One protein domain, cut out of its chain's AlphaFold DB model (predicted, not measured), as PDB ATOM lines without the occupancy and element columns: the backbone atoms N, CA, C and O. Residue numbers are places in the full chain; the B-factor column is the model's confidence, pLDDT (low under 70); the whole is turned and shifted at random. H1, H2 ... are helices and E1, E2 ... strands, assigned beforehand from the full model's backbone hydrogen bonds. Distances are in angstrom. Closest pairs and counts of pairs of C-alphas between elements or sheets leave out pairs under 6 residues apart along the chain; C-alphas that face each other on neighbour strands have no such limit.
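Overview. This is residues 42 to 145 of the 146 residues of an uncharacterized protein of Desulfotomaculum sp (UniProt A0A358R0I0). Two sheets stand partly face to face as a loose sandwich: the five-stranded sheet E6, E5, E8, E3, E9 and the four-stranded sheet E2, E1, E4, E7. H2 lies over E9 near E2, between the two sheets at one side, while H1 lies on the larger sheet's other face, and H1 and H3 lie toward opposite ends of the longest axis. The larger sheet is mixed, with E3 and E9 parallel; the smaller is antiparallel throughout. The printed part has 104 residues with three named helices and nine named strands, in the order E1 to E8, H1, E9, H2, H3, and its class is mixed, helices and strands. It is compact, with a radius of gyration of the C-alphas of 12.5 A, and elongated, spanning 38 by 25 by 22 A.

Along the chain. In the larger sheet, E6 is residues 85 to 91, 16.5 A long, E5 is 75 to 81, 18.5 A, E8 is 104 to 108, 13.9 A, E3 is 55 to 57 and E9 is 128 to 130. E5 begins at C-alpha 75 (53.929, 21.758, 7.648). In the smaller sheet, E2 is residues 48 to 51, E1 is 42 to 44, E4 is 66 to 70, 11.5 A, and E7 is 96 to 98. E1 begins at C-alpha 42 (51.289, 11.055, 0.682). H1 is residues 114 to 120, 9.9 A, H2 is 132 to 139, 10.4 A, and H3 is 141 to 144, ending at C-alpha 144 (54.211, 8.556, -17.291).

Arrangement. E5 and E6 form a hairpin, with N 78 and O 89 2.9 A apart. E5 and E8 are antiparallel, with N 77 and O 106 at 2.8 A; E8 and E3 are too, with N 57 and O 105 at 2.8 A. E3 and E9 are parallel at 18 degrees, with N 56 and O 128 at 2.9 A. H2 is on this sheet at a height of 8.8 A, over E9 and along the strands, at 24 degrees on the local plane. H1 is on the opposite face at 8.7 A, only just over none of the strands, with two C-alphas each falling on E6 and E5. In the other sheet, E1 and E2 form a hairpin, with N 42 and O 49 at 2.9 A; E4 is antiparallel to E1, N 43 and O 68 at 2.9 A, and to E7, N 69 and O 97 at 2.9 A. H2 only grazes this sheet, with residues 135 to 139. H2 and H3 only just touch, and only at the corner, with 3 pairs of C-alphas within 8 A; the closest, those of Met 137 and Tyr 143, are 5.8 A apart. In H1 and H2 every O i to N i+4 pair is within hydrogen-bond range; H3 is too short for one.

Size, cuts and confidence. The C-alphas farthest apart, those of Asp 115 and Tyr 145, are 38.8 A apart. The printed part has no cut, and no link is long. Mean pLDDT of the printed part is 91.7; residues 141 to 145 are under 70.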
ATOM      1  N   LEU A  42      52.681  11.466   0.797       93.75
ATOM      2  CA  LEU A  42      51.289  11.055   0.682       93.75
ATOM      3  C   LEU A  42      51.207   9.584   0.341       93.75
ATOM      4  O   LEU A  42      51.966   9.078  -0.488       93.75
ATOM      5  N   TYR A  43      50.253   8.921   0.975       92.94
ATOM      6  CA  TYR A  43      49.945   7.528   0.738       92.94
ATOM      7  C   TYR A  43      48.520   7.421   0.228       92.94
ATOM      8  O   TYR A  43      47.575   7.936   0.827       92.94
ATOM      9  N   HIS A  44      48.404   6.713  -0.878       89.06
ATOM     10  CA  HIS A  44      47.180   6.187  -1.436       89.06
ATOM     11  C   HIS A  44      47.148   4.683  -1.133       89.06
ATOM     12  O   HIS A  44      48.131   4.132  -0.632       89.06
ATOM     13  N   MET A  45      46.023   4.012  -1.385       82.62
ATOM     14  CA  MET A  45      45.843   2.588  -1.054       82.62
ATOM     15  C   MET A  45      47.041   1.707  -1.454       82.62
ATOM     16  O   MET A  45      47.593   0.997  -0.619       82.62
ATOM     17  N   ASP A  46      47.450   1.778  -2.717       79.38
ATOM     18  CA  ASP A  46      48.438   0.903  -3.350       79.38
ATOM     19  C   ASP A  46      49.743   1.615  -3.743       79.38
ATOM     20  O   ASP A  46      50.721   0.954  -4.099       79.38
ATOM     21  N   PHE A  47      49.810   2.944  -3.638       86.69
ATOM     22  CA  PHE A  47      51.013   3.705  -3.974       86.69
ATOM     23  C   PHE A  47      51.247   4.906  -3.054       86.69
ATOM     24  O   PHE A  47      50.369   5.364  -2.331       86.69
ATOM     25  N   SER A  48      52.469   5.435  -3.073       90.06
ATOM     26  CA  SER A  48      52.833   6.636  -2.319       90.06
ATOM     27  C   SER A  48      53.856   7.468  -3.077       90.06
ATOM     28  O   SER A  48      54.617   6.938  -3.891       90.06
ATOM     29  N   TYR A  49      53.895   8.766  -2.793       90.94
ATOM     30  CA  TYR A  49      54.859   9.688  -3.386       90.94
ATOM     31  C   TYR A  49      55.232  10.809  -2.421       90.94
ATOM     32  O   TYR A  49      54.481  11.173  -1.514       90.94
ATOM     33  N   GLY A  50      56.443  11.332  -2.607       91.62
ATOM     34  CA  GLY A  50      56.945  12.466  -1.844       91.62
ATOM     35  C   GLY A  50      56.302  13.777  -2.287       91.62
ATOM     36  O   GLY A  50      55.994  13.967  -3.465       91.62
ATOM     37  N   LEU A  51      56.148  14.683  -1.332       92.12
ATOM     38  CA  LEU A  51      55.691  16.044  -1.525       92.12
ATOM     39  C   LEU A  51      56.870  17.010  -1.514       92.12
ATOM     40  O   LEU A  51      57.645  17.055  -0.555       92.12
ATOM     41  N   ILE A  52      56.993  17.788  -2.586       92.25
ATOM     42  CA  ILE A  52      57.985  18.852  -2.683       92.25
ATOM     43  C   ILE A  52      57.528  20.025  -1.800       92.25
ATOM     44  O   ILE A  52      56.357  20.406  -1.858       92.25
ATOM     45  N   PRO A  53      58.402  20.620  -0.972       93.50
ATOM     46  CA  PRO A  53      58.012  21.736  -0.124       93.50
ATOM     47  C   PRO A  53      57.685  22.977  -0.960       93.50
ATOM     48  O   PRO A  53      58.235  23.158  -2.045       93.50
ATOM     49  N   ASN A  54      56.835  23.855  -0.427       94.56
ATOM     50  CA  ASN A  54      56.322  25.048  -1.113       94.56
ATOM     51  C   ASN A  54      55.585  24.699  -2.415       94.56
ATOM     52  O   ASN A  54      55.712  25.374  -3.437       94.56
ATOM     53  N   THR A  55      54.809  23.620  -2.365       95.81
ATOM     54  CA  THR A  55      53.854  23.258  -3.411       95.81
ATOM     55  C   THR A  55      52.455  23.219  -2.826       95.81
ATOM     56  O   THR A  55      52.262  23.036  -1.620       95.81
ATOM     57  N   ALA A  56      51.469  23.414  -3.689       97.62
ATOM     58  CA  ALA A  56      50.074  23.306  -3.329       97.62
ATOM     59  C   ALA A  56      49.347  22.465  -4.375       97.62
ATOM     60  O   ALA A  56      49.507  22.677  -5.576       97.62
ATOM     61  N   VAL A  57      48.549  21.513  -3.906       97.81
ATOM     62  CA  VAL A  57      47.688  20.691  -4.748       97.81
ATOM     63  C   VAL A  57      46.261  21.188  -4.584       97.81
ATOM     64  O   VAL A  57      45.702  21.070  -3.496       97.81
ATOM     65  N   SER A  58      45.702  21.804  -5.622       97.81
ATOM     66  CA  SER A  58      44.393  22.467  -5.572       97.81
ATOM     67  C   SER A  58      43.215  21.502  -5.683       97.81
ATOM     68  O   SER A  58      42.138  21.807  -5.178       97.81
ATOM     69  N   ASP A  59      43.416  20.330  -6.278       97.06
ATOM     70  CA  ASP A  59      42.432  19.254  -6.347       97.06
ATOM     71  C   ASP A  59      43.124  17.891  -6.520       97.06
ATOM     72  O   ASP A  59      44.195  17.808  -7.123       97.06
ATOM     73  N   PHE A  60      42.515  16.813  -6.024       93.69
ATOM     74  CA  PHE A  60      42.941  15.429  -6.287       93.69
ATOM     75  C   PHE A  60      42.013  14.715  -7.284       93.69
ATOM     76  O   PHE A  60      41.832  13.496  -7.208       93.69
ATOM     77  N   ALA A  61      41.411  15.447  -8.227       89.00
ATOM     78  CA  ALA A  61      40.443  14.864  -9.147       89.00
ATOM     79  C   ALA A  61      41.060  13.709  -9.949       89.00
ATOM     80  O   ALA A  61      42.166  13.809 -10.484       89.00
ATOM     81  N   ASN A  62      40.313  12.607 -10.062       86.25
ATOM     82  CA  ASN A  62      40.725  11.385 -10.763       86.25
ATOM     83  C   ASN A  62      41.975  10.693 -10.180       86.25
ATOM     84  O   ASN A  62      42.597   9.876 -10.858       86.25
ATOM     85  N   ILE A  63      42.332  10.981  -8.927       87.50
ATOM     86  CA  ILE A  63      43.350  10.240  -8.179       87.50
ATOM     87  C   ILE A  63      42.657   9.360  -7.141       87.50
ATOM     88  O   ILE A  63      41.577   9.671  -6.641       87.50
ATOM     89  N   SER A  64      43.268   8.218  -6.829       85.81
ATOM     90  CA  SER A  64      42.794   7.367  -5.746       85.81
ATOM     91  C   SER A  64      42.786   8.116  -4.411       85.81
ATOM     92  O   SER A  64      43.551   9.050  -4.172       85.81
ATOM     93  N   LYS A  65      41.921   7.678  -3.502       90.06
ATOM     94  CA  LYS A  65      41.766   8.304  -2.192       90.06
ATOM     95  C   LYS A  65      43.081   8.288  -1.398       90.06
ATOM     96  O   LYS A  65      43.753   7.256  -1.324       90.06
ATOM     97  N   ILE A  66      43.413   9.421  -0.781       92.75
ATOM     98  CA  ILE A  66      44.499   9.519   0.203       92.75
ATOM     99  C   ILE A  66      44.076   8.741   1.453       92.75
ATOM    100  O   ILE A  66      42.945   8.882   1.908       92.75
ATOM    101  N   THR A  67      44.973   7.911   1.982       92.81
ATOM    102  CA  THR A  67      44.731   7.066   3.163       92.81
ATOM    103  C   THR A  67      45.560   7.500   4.365       92.81
ATOM    104  O   THR A  67      45.129   7.387   5.512       92.81
ATOM    105  N   SER A  68      46.770   8.009   4.128       94.62
ATOM    106  CA  SER A  68      47.614   8.547   5.190       94.62
ATOM    107  C   SER A  68      48.613   9.573   4.671       94.62
ATOM    108  O   SER A  68      48.903   9.662   3.475       94.62
ATOM    109  N   LEU A  69      49.155  10.348   5.603       96.06
ATOM    110  CA  LEU A  69      50.169  11.355   5.351       96.06
ATOM    111  C   LEU A  69      51.254  11.277   6.420       96.06
ATOM    112  O   LEU A  69      50.956  11.147   7.606       96.06
ATOM    113  N   TYR A  70      52.509  11.400   5.995       95.75
ATOM    114  CA  TYR A  70      53.648  11.690   6.863       95.75
ATOM    115  C   TYR A  70      54.229  13.049   6.478       95.75
ATOM    116  O   TYR A  70      54.497  13.275   5.303       95.75
ATOM    117  N   SER A  71      54.415  13.964   7.425       95.50
ATOM    118  CA  SER A  71      54.775  15.356   7.118       95.50
ATOM    119  C   SER A  71      56.274  15.609   6.939       95.50
ATOM    120  O   SER A  71      56.651  16.640   6.384       95.50
ATOM    121  N   GLY A  72      57.149  14.681   7.340       94.06
ATOM    122  CA  GLY A  72      58.599  14.905   7.264       94.06
ATOM    123  C   GLY A  72      59.001  16.182   8.012       94.06
ATOM    124  O   GLY A  72      58.529  16.406   9.120       94.06
ATOM    125  N   ASP A  73      59.807  17.051   7.400       94.12
ATOM    126  CA  ASP A  73      60.187  18.345   7.997       94.12
ATOM    127  C   ASP A  73      59.223  19.496   7.621       94.12
ATOM    128  O   ASP A  73      59.514  20.665   7.872       94.12
ATOM    129  N   CYS A  74      58.086  19.194   6.983       95.56
ATOM    130  CA  CYS A  74      57.149  20.192   6.465       95.56
ATOM    131  C   CYS A  74      55.936  20.384   7.383       95.56
ATOM    132  O   CYS A  74      55.495  19.467   8.072       95.56
ATOM    133  N   TYR A  75      55.328  21.561   7.298       97.25
ATOM    134  CA  TYR A  75      53.929  21.758   7.648       97.25
ATOM    135  C   TYR A  75      53.069  21.333   6.459       97.25
ATOM    136  O   TYR A  75      53.311  21.773   5.329       97.25
ATOM    137  N   VAL A  76      52.063  20.493   6.705       97.75
ATOM    138  CA  VAL A  76      51.077  20.120   5.688       97.75
ATOM    139  C   VAL A  76      49.685  20.549   6.116       97.75
ATOM    140  O   VAL A  76      49.211  20.204   7.194       97.75
ATOM    141  N   TYR A  77      49.023  21.293   5.243       98.00
ATOM    142  CA  TYR A  77      47.685  21.825   5.437       98.00
ATOM    143  C   TYR A  77      46.740  21.040   4.549       98.00
ATOM    144  O   TYR A  77      46.855  21.116   3.330       98.00
ATOM    145  N   LEU A  78      45.846  20.268   5.151       97.69
ATOM    146  CA  LEU A  78      44.861  19.456   4.448       97.69
ATOM    147  C   LEU A  78      43.514  20.153   4.484       97.69
ATOM    148  O   LEU A  78      43.104  20.618   5.547       97.69
ATOM    149  N   PHE A  79      42.818  20.168   3.356       97.69
ATOM    150  CA  PHE A  79      41.499  20.767   3.228       97.69
ATOM    151  C   PHE A  79      40.491  19.718   2.779       97.69
ATOM    152  O   PHE A  79      40.774  18.871   1.923       97.69
ATOM    153  N   GLN A  80      39.298  19.782   3.365       96.19
ATOM    154  CA  GLN A  80      38.209  18.865   3.047       96.19
ATOM    155  C   GLN A  80      37.759  18.980   1.590       96.19
ATOM    156  O   GLN A  80      37.298  17.995   1.032       96.19
ATOM    157  N   GLN A  81      37.822  20.176   1.004       96.88
ATOM    158  CA  GLN A  81      37.314  20.455  -0.336       96.88
ATOM    159  C   GLN A  81      38.440  20.945  -1.248       96.88
ATOM    160  O   GLN A  81      39.499  21.380  -0.784       96.88
ATOM    161  N   ALA A  82      38.205  20.870  -2.557       97.50
ATOM    162  CA  ALA A  82      39.100  21.438  -3.556       97.50
ATOM    163  C   ALA A  82      39.269  22.957  -3.350       97.50
ATOM    164  O   ALA A  82      38.446  23.614  -2.707       97.50
ATOM    165  N   HIS A  83      40.341  23.512  -3.907       97.75
ATOM    166  CA  HIS A  83      40.680  24.937  -3.845       97.75
ATOM    167  C   HIS A  83      40.774  25.489  -2.414       97.75
ATOM    168  O   HIS A  83      40.379  26.623  -2.127       97.75
ATOM    169  N   TYR A  84      41.320  24.670  -1.511       97.69
ATOM    170  CA  TYR A  84      41.647  25.040  -0.133       97.69
ATOM    171  C   TYR A  84      40.420  25.450   0.700       97.69
ATOM    172  O   TYR A  84      40.501  26.308   1.582       97.69
ATOM    173  N   GLN A  85      39.265  24.842   0.410       97.88
ATOM    174  CA  GLN A  85      37.981  25.143   1.048       97.88
ATOM    175  C   GLN A  85      37.554  24.087   2.078       97.88
ATOM    176  O   GLN A  85      38.113  22.992   2.180       97.88
ATOM    177  N   GLY A  86      36.501  24.415   2.830       96.12
ATOM    178  CA  GLY A  86      35.937  23.556   3.868       96.12
ATOM    179  C   GLY A  86      36.723  23.616   5.177       96.12
ATOM    180  O   GLY A  86      37.496  24.547   5.421       96.12
ATOM    181  N   TRP A  87      36.507  22.630   6.050       96.38
ATOM    182  CA  TRP A  87      37.344  22.503   7.240       96.38
ATOM    183  C   TRP A  87      38.758  22.082   6.836       96.38
ATOM    184  O   TRP A  87      38.967  21.437   5.804       96.38
ATOM    185  N   TYR A  88      39.730  22.453   7.663       96.69
ATOM    186  CA  TYR A  88      41.128  22.134   7.432       96.69
ATOM    187  C   TYR A  88      41.755  21.446   8.640       96.69
ATOM    188  O   TYR A  88      41.274  21.548   9.771       96.69
ATOM    189  N   ARG A  89      42.871  20.762   8.394       96.62
ATOM    190  CA  ARG A  89      43.734  20.182   9.419       96.62
ATOM    191  C   ARG A  89      45.179  20.540   9.126       96.62
ATOM    192  O   ARG A  89      45.641  20.393   7.998       96.62
ATOM    193  N   ILE A  90      45.891  20.981  10.154       97.12
ATOM    194  CA  ILE A  90      47.329  21.238  10.085       97.12
ATOM    195  C   ILE A  90      48.040  20.006  10.634       97.12
ATOM    196  O   ILE A  90      47.701  19.532  11.718       97.12
ATOM    197  N   VAL A  91      48.998  19.494   9.873       97.31
ATOM    198  CA  VAL A  91      49.894  18.407  10.259       97.31
ATOM    199  C   VAL A  91      51.284  19.008  10.398       97.31
ATOM    200  O   VAL A  91      51.855  19.507   9.424       97.31
ATOM    201  N   GLY A  92      51.792  19.031  11.626       96.38
ATOM    202  CA  GLY A  92      53.090  19.610  11.949       96.38
ATOM    203  C   GLY A  92      54.253  18.715  11.510       96.38
ATOM    204  O   GLY A  92      54.040  17.538  11.216       96.38
ATOM    205  N   PRO A  93      55.493  19.232  11.484       95.81
ATOM    206  CA  PRO A  93      56.676  18.439  11.160       95.81
ATOM    207  C   PRO A  93      56.828  17.200  12.055       95.81
ATOM    208  O   PRO A  93      56.659  17.260  13.272       95.81
ATOM    209  N   GLY A  94      57.171  16.068  11.445       94.38
ATOM    210  CA  GLY A  94      57.405  14.778  12.095       94.38
ATOM    211  C   GLY A  94      56.141  13.972  12.394       94.38
ATOM    212  O   GLY A  94      56.242  12.831  12.848       94.38
ATOM    213  N   GLU A  95      54.961  14.521  12.121       95.44
ATOM    214  CA  GLU A  95      53.686  13.868  12.381       95.44
ATOM    215  C   GLU A  95      53.277  12.898  11.270       95.44
ATOM    216  O   GLU A  95      53.579  13.057  10.083       95.44
ATOM    217  N   ARG A  96      52.527  11.875  11.677       95.62
ATOM    218  CA  ARG A  96      51.846  10.957  10.774       95.62
ATOM    219  C   ARG A  96      50.380  10.895  11.147       95.62
ATOM    220  O   ARG A  96      50.054  10.710  12.317       95.62
ATOM    221  N   ILE A  97      49.515  10.993  10.149       96.19
ATOM    222  CA  ILE A  97      48.078  10.850  10.337       96.19
ATOM    223  C   ILE A  97      47.492   9.894   9.309       96.19
ATOM    224  O   ILE A  97      47.974   9.786   8.181       96.19
ATOM    225  N   GLU A  98      46.416   9.235   9.703       95.38
ATOM    226  CA  GLU A  98      45.463   8.661   8.765       95.38
ATOM    227  C   GLU A  98      44.437   9.739   8.426       95.38
ATOM    228  O   GLU A  98      44.044  10.546   9.279       95.38
ATOM    229  N   THR A  99      44.051   9.796   7.160       91.19
ATOM    230  CA  THR A  99      42.989  10.683   6.704       91.19
ATOM    231  C   THR A  99      42.292  10.031   5.540       91.19
ATOM    232  O   THR A  99      42.924   9.399   4.700       91.19
ATOM    233  N   ASP A 100      40.987  10.202   5.503       87.25
ATOM    234  CA  ASP A 100      40.147   9.768   4.410       87.25
ATOM    235  C   ASP A 100      39.415  10.982   3.792       87.25
ATOM    236  O   ASP A 100      38.510  10.841   2.975       87.25
ATOM    237  N   GLN A 101      39.817  12.191   4.184       87.06
ATOM    238  CA  GLN A 101      39.225  13.453   3.765       87.06
ATOM    239  C   GLN A 101      40.360  14.436   3.467       87.06
ATOM    240  O   GLN A 101      40.935  15.052   4.366       87.06
ATOM    241  N   CYS A 102      40.732  14.511   2.190       94.88
ATOM    242  CA  CYS A 102      41.702  15.452   1.645       94.88
ATOM    243  C   CYS A 102      41.415  15.626   0.153       94.88
ATOM    244  O   CYS A 102      41.691  14.725  -0.638       94.88
ATOM    245  N   GLU A 103      40.854  16.773  -0.211       96.44
ATOM    246  CA  GLU A 103      40.559  17.118  -1.608       96.44
ATOM    247  C   GLU A 103      41.525  18.182  -2.137       96.44
ATOM    248  O   GLU A 103      41.703  18.299  -3.343       96.44
ATOM    249  N   SER A 104      42.203  18.921  -1.256       97.81
ATOM    250  CA  SER A 104      43.324  19.794  -1.610       97.81
ATOM    251  C   SER A 104      44.297  19.930  -0.441       97.81
ATOM    252  O   SER A 104      43.949  19.645   0.711       97.81
ATOM    253  N   LEU A 105      45.539  20.334  -0.718       97.94
ATOM    254  CA  LEU A 105      46.542  20.545   0.324       97.94
ATOM    255  C   LEU A 105      47.620  21.562  -0.032       97.94
ATOM    256  O   LEU A 105      47.893  21.827  -1.200       97.94
ATOM    257  N   ILE A 106      48.286  22.081   0.996       98.25
ATOM    258  CA  ILE A 106      49.468  22.939   0.874       98.25
ATOM    259  C   ILE A 106      50.603  22.338   1.699       98.25
ATOM    260  O   ILE A 106      50.391  21.905   2.831       98.25
ATOM    261  N   VAL A 107      51.814  22.342   1.148       97.25
ATOM    262  CA  VAL A 107      53.031  21.889   1.825       97.25
ATOM    263  C   VAL A 107      53.985  23.060   1.929       97.25
ATOM    264  O   VAL A 107      54.349  23.655   0.917       97.25
ATOM    265  N   SER A 108      54.433  23.387   3.136       96.12
ATOM    266  CA  SER A 108      55.393  24.469   3.349       96.12
ATOM    267  C   SER A 108      56.445  24.097   4.383       96.12
ATOM    268  O   SER A 108      56.191  23.329   5.306       96.12
ATOM    269  N   LEU A 109      57.642  24.664   4.236       94.12
ATOM    270  CA  LEU A 109      58.683  24.588   5.267       94.12
ATOM    271  C   LEU A 109      58.402  25.530   6.443       94.12
ATOM    272  O   LEU A 109      58.955  25.343   7.523       94.12
ATOM    273  N   ASN A 110      57.554  26.538   6.237       93.75
ATOM    274  CA  ASN A 110      57.233  27.546   7.236       93.75
ATOM    275  C   ASN A 110      55.728  27.541   7.528       93.75
ATOM    276  O   ASN A 110      54.935  27.198   6.648       93.75
ATOM    277  N   PRO A 111      55.305  27.956   8.732       94.81
ATOM    278  CA  PRO A 111      53.894  28.170   9.007       94.81
ATOM    279  C   PRO A 111      53.283  29.212   8.056       94.81
ATOM    280  O   PRO A 111      53.889  30.254   7.810       94.81
ATOM    281  N   ILE A 112      52.068  28.958   7.569       94.31
ATOM    282  CA  ILE A 112      51.278  29.901   6.762       94.31
ATOM    283  C   ILE A 112      49.995  30.323   7.478       94.31
ATOM    284  O   ILE A 112      49.432  29.567   8.273       94.31
ATOM    285  N   SER A 113      49.518  31.526   7.157       92.44
ATOM    286  CA  SER A 113      48.172  31.970   7.520       92.44
ATOM    287  C   SER A 113      47.155  31.405   6.528       92.44
ATOM    288  O   SER A 113      47.349  31.507   5.317       92.44
ATOM    289  N   LEU A 114      46.076  30.811   7.040       95.38
ATOM    290  CA  LEU A 114      45.037  30.193   6.214       95.38
ATOM    291  C   LEU A 114      43.882  31.134   5.872       95.38
ATOM    292  O   LEU A 114      43.160  30.864   4.918       95.38
ATOM    293  N   ASP A 115      43.728  32.246   6.593       94.88
ATOM    294  CA  ASP A 115      42.603  33.166   6.392       94.88
ATOM    295  C   ASP A 115      42.561  33.697   4.955       94.88
ATOM    296  O   ASP A 115      41.514  33.736   4.309       94.88
ATOM    297  N   GLU A 116      43.722  34.070   4.416       93.62
ATOM    298  CA  GLU A 116      43.834  34.550   3.043       93.62
ATOM    299  C   GLU A 116      43.643  33.436   2.011       93.62
ATOM    300  O   GLU A 116      42.954  33.644   1.008       93.62
ATOM    301  N   VAL A 117      44.191  32.252   2.284       97.12
ATOM    302  CA  VAL A 117      44.055  31.065   1.432       97.12
ATOM    303  C   VAL A 117      42.582  30.710   1.254       97.12
ATOM    304  O   VAL A 117      42.099  30.594   0.128       97.12
ATOM    305  N   GLN A 118      41.832  30.618   2.355       96.06
ATOM    306  CA  GLN A 118      40.414  30.268   2.307       96.06
ATOM    307  C   GLN A 118      39.569  31.387   1.693       96.06
ATOM    308  O   GLN A 118      38.687  31.109   0.884       96.06
ATOM    309  N   ARG A 119      39.864  32.657   2.005       96.44
ATOM    310  CA  ARG A 119      39.148  33.816   1.441       96.44
ATOM    311  C   ARG A 119      39.290  33.921  -0.077       96.44
ATOM    312  O   ARG A 119      38.359  34.362  -0.745       96.44
ATOM    313  N   THR A 120      40.461  33.586  -0.610       95.94
ATOM    314  CA  THR A 120      40.768  33.734  -2.043       95.94
ATOM    315  C   THR A 120      40.606  32.442  -2.836       95.94
ATOM    316  O   THR A 120      40.591  32.502  -4.064       95.94
ATOM    317  N   ALA A 121      40.471  31.301  -2.151       96.56
ATOM    318  CA  ALA A 121      40.510  29.964  -2.738       96.56
ATOM    319  C   ALA A 121      41.775  29.728  -3.587       96.56
ATOM    320  O   ALA A 121      41.724  29.083  -4.634       96.56
ATOM    321  N   ARG A 122      42.908  30.297  -3.154       96.12
ATOM    322  CA  ARG A 122      44.203  30.220  -3.842       96.12
ATOM    323  C   ARG A 122      45.320  29.868  -2.879       96.12
ATOM    324  O   ARG A 122      45.265  30.208  -1.696       96.12
ATOM    325  N   ALA A 123      46.349  29.213  -3.406       96.81
ATOM    326  CA  ALA A 123      47.558  28.962  -2.646       96.81
ATOM    327  C   ALA A 123      48.301  30.281  -2.345       96.81
ATOM    328  O   ALA A 123      48.133  31.268  -3.069       96.81
ATOM    329  N   PRO A 124      49.164  30.310  -1.312       96.50
ATOM    330  CA  PRO A 124      50.106  31.408  -1.121       96.50
ATOM    331  C   PRO A 124      50.955  31.637  -2.378       96.50
ATOM    332  O   PRO A 124      51.370  30.674  -3.015       96.50
ATOM    333  N   GLU A 125      51.287  32.891  -2.699       95.12
ATOM    334  CA  GLU A 125      51.984  33.245  -3.952       95.12
ATOM    335  C   GLU A 125      53.343  32.551  -4.142       95.12
ATOM    336  O   GLU A 125      53.795  32.350  -5.267       95.12
ATOM    337  N   PHE A 126      54.009  32.182  -3.046       94.81
ATOM    338  CA  PHE A 126      55.291  31.482  -3.095       94.81
ATOM    339  C   PHE A 126      55.151  29.979  -3.386       94.81
ATOM    340  O   PHE A 126      56.154  29.319  -3.664       94.81
ATOM    341  N   CYS A 127      53.945  29.420  -3.260       95.12
ATOM    342  CA  CYS A 127      53.692  28.015  -3.526       95.12
ATOM    343  C   CYS A 127      53.504  27.787  -5.021       95.12
ATOM    344  O   CYS A 127      52.750  28.493  -5.689       95.12
ATOM    345  N   TRP A 128      54.117  26.726  -5.538       95.38
ATOM    346  CA  TRP A 128      53.763  26.244  -6.864       95.38
ATOM    347  C   TRP A 128      52.443  25.470  -6.793       95.38
ATOM    348  O   TRP A 128      52.401  24.340  -6.300       95.38
ATOM    349  N   GLU A 129      51.366  26.103  -7.255       96.94
ATOM    350  CA  GLU A 129      50.024  25.522  -7.318       96.94
ATOM    351  C   GLU A 129      49.817  24.670  -8.580       96.94
ATOM    352  O   GLU A 129      50.190  25.062  -9.688       96.94
ATOM    353  N   MET A 130      49.204  23.498  -8.408       96.25
ATOM    354  CA  MET A 130      48.841  22.572  -9.481       96.25
ATOM    355  C   MET A 130      47.722  21.619  -9.048       96.25
ATOM    356  O   MET A 130      47.474  21.462  -7.859       96.25
ATOM    357  N   SER A 131      47.079  20.930  -9.991       96.50
ATOM    358  CA  SER A 131      46.220  19.790  -9.657       96.50
ATOM    359  C   SER A 131      47.060  18.556  -9.323       96.50
ATOM    360  O   SER A 131      48.232  18.450  -9.699       96.50
ATOM    361  N   GLY A 132      46.458  17.587  -8.644       94.12
ATOM    362  CA  GLY A 132      47.108  16.338  -8.274       94.12
ATOM    363  C   GLY A 132      47.633  15.569  -9.491       94.12
ATOM    364  O   GLY A 132      48.787  15.136  -9.462       94.12
ATOM    365  N   PRO A 133      46.866  15.431 -10.596       92.25
ATOM    366  CA  PRO A 133      47.375  14.782 -11.800       92.25
ATOM    367  C   PRO A 133      48.606  15.487 -12.380       92.25
ATOM    368  O   PRO A 133      49.572  14.827 -12.757       92.25
ATOM    369  N   MET A 134      48.621  16.827 -12.395       92.75
ATOM    370  CA  MET A 134      49.805  17.575 -12.829       92.75
ATOM    371  C   MET A 134      50.987  17.352 -11.885       92.75
ATOM    372  O   MET A 134      52.100  17.129 -12.359       92.75
ATOM    373  N   TYR A 135      50.754  17.342 -10.570       93.12
ATOM    374  CA  TYR A 135      51.788  17.034  -9.585       93.12
ATOM    375  C   TYR A 135      52.442  15.680  -9.871       93.12
ATOM    376  O   TYR A 135      53.669  15.575  -9.946       93.12
ATOM    377  N   LEU A 136      51.631  14.645 -10.099       90.25
ATOM    378  CA  LEU A 136      52.130  13.313 -10.426       90.25
ATOM    379  C   LEU A 136      52.890  13.298 -11.755       90.25
ATOM    380  O   LEU A 136      53.979  12.736 -11.810       90.25
ATOM    381  N   MET A 137      52.398  13.969 -12.798       87.19
ATOM    382  CA  MET A 137      53.126  14.069 -14.069       87.19
ATOM    383  C   MET A 137      54.497  14.750 -13.931       87.19
ATOM    384  O   MET A 137      55.450  14.342 -14.596       87.19
ATOM    385  N   HIS A 138      54.611  15.778 -13.085       84.44
ATOM    386  CA  HIS A 138      55.853  16.533 -12.908       84.44
ATOM    387  C   HIS A 138      56.857  15.847 -11.978       84.44
ATOM    388  O   HIS A 138      58.059  15.883 -12.247       84.44
ATOM    389  N   PHE A 139      56.382  15.227 -10.897       81.38
ATOM    390  CA  PHE A 139      57.243  14.760  -9.805       81.38
ATOM    391  C   PHE A 139      57.244  13.248  -9.607       81.38
ATOM    392  O   PHE A 139      58.100  12.729  -8.888       81.38
ATOM    393  N   TYR A 140      56.336  12.516 -10.253       74.88
ATOM    394  CA  TYR A 140      56.237  11.071 -10.121       74.88
ATOM    395  C   TYR A 140      56.361  10.375 -11.477       74.88
ATOM    396  O   TYR A 140      55.409  10.216 -12.238       74.88
ATOM    397  N   ALA A 141      57.570   9.885 -11.760       61.09
ATOM    398  CA  ALA A 141      57.910   9.240 -13.027       61.09
ATOM    399  C   ALA A 141      57.017   8.034 -13.389       61.09
ATOM    400  O   ALA A 141      56.928   7.695 -14.567       61.09
ATOM    401  N   ALA A 142      56.343   7.394 -12.423       53.47
ATOM    402  CA  ALA A 142      55.480   6.249 -12.713       53.47
ATOM    403  C   ALA A 142      54.108   6.638 -13.300       53.47
ATOM    404  O   ALA A 142      53.490   5.802 -13.949       53.47
ATOM    405  N   TYR A 143      53.665   7.901 -13.187       48.72
ATOM    406  CA  TYR A 143      52.442   8.363 -13.870       48.72
ATOM    407  C   TYR A 143      52.641   8.567 -15.381       48.72
ATOM    408  O   TYR A 143      51.697   8.811 -16.121       48.72
ATOM    409  N   ARG A 144      53.882   8.455 -15.865       41.34
ATOM    410  CA  ARG A 144      54.211   8.556 -17.291       41.34
ATOM    411  C   ARG A 144      53.832   7.301 -18.091       41.34
ATOM    412  O   ARG A 144      53.918   7.344 -19.314       41.34
ATOM    413  N   TYR A 145      53.454   6.209 -17.415       40.62
ATOM    414  CA  TYR A 145      53.209   4.893 -18.021       40.62
ATOM    415  C   TYR A 145      51.957   4.168 -17.485       40.62
ATOM    416  O   TYR A 145      51.841   2.961 -17.699       40.62
TER     417      TYR A 145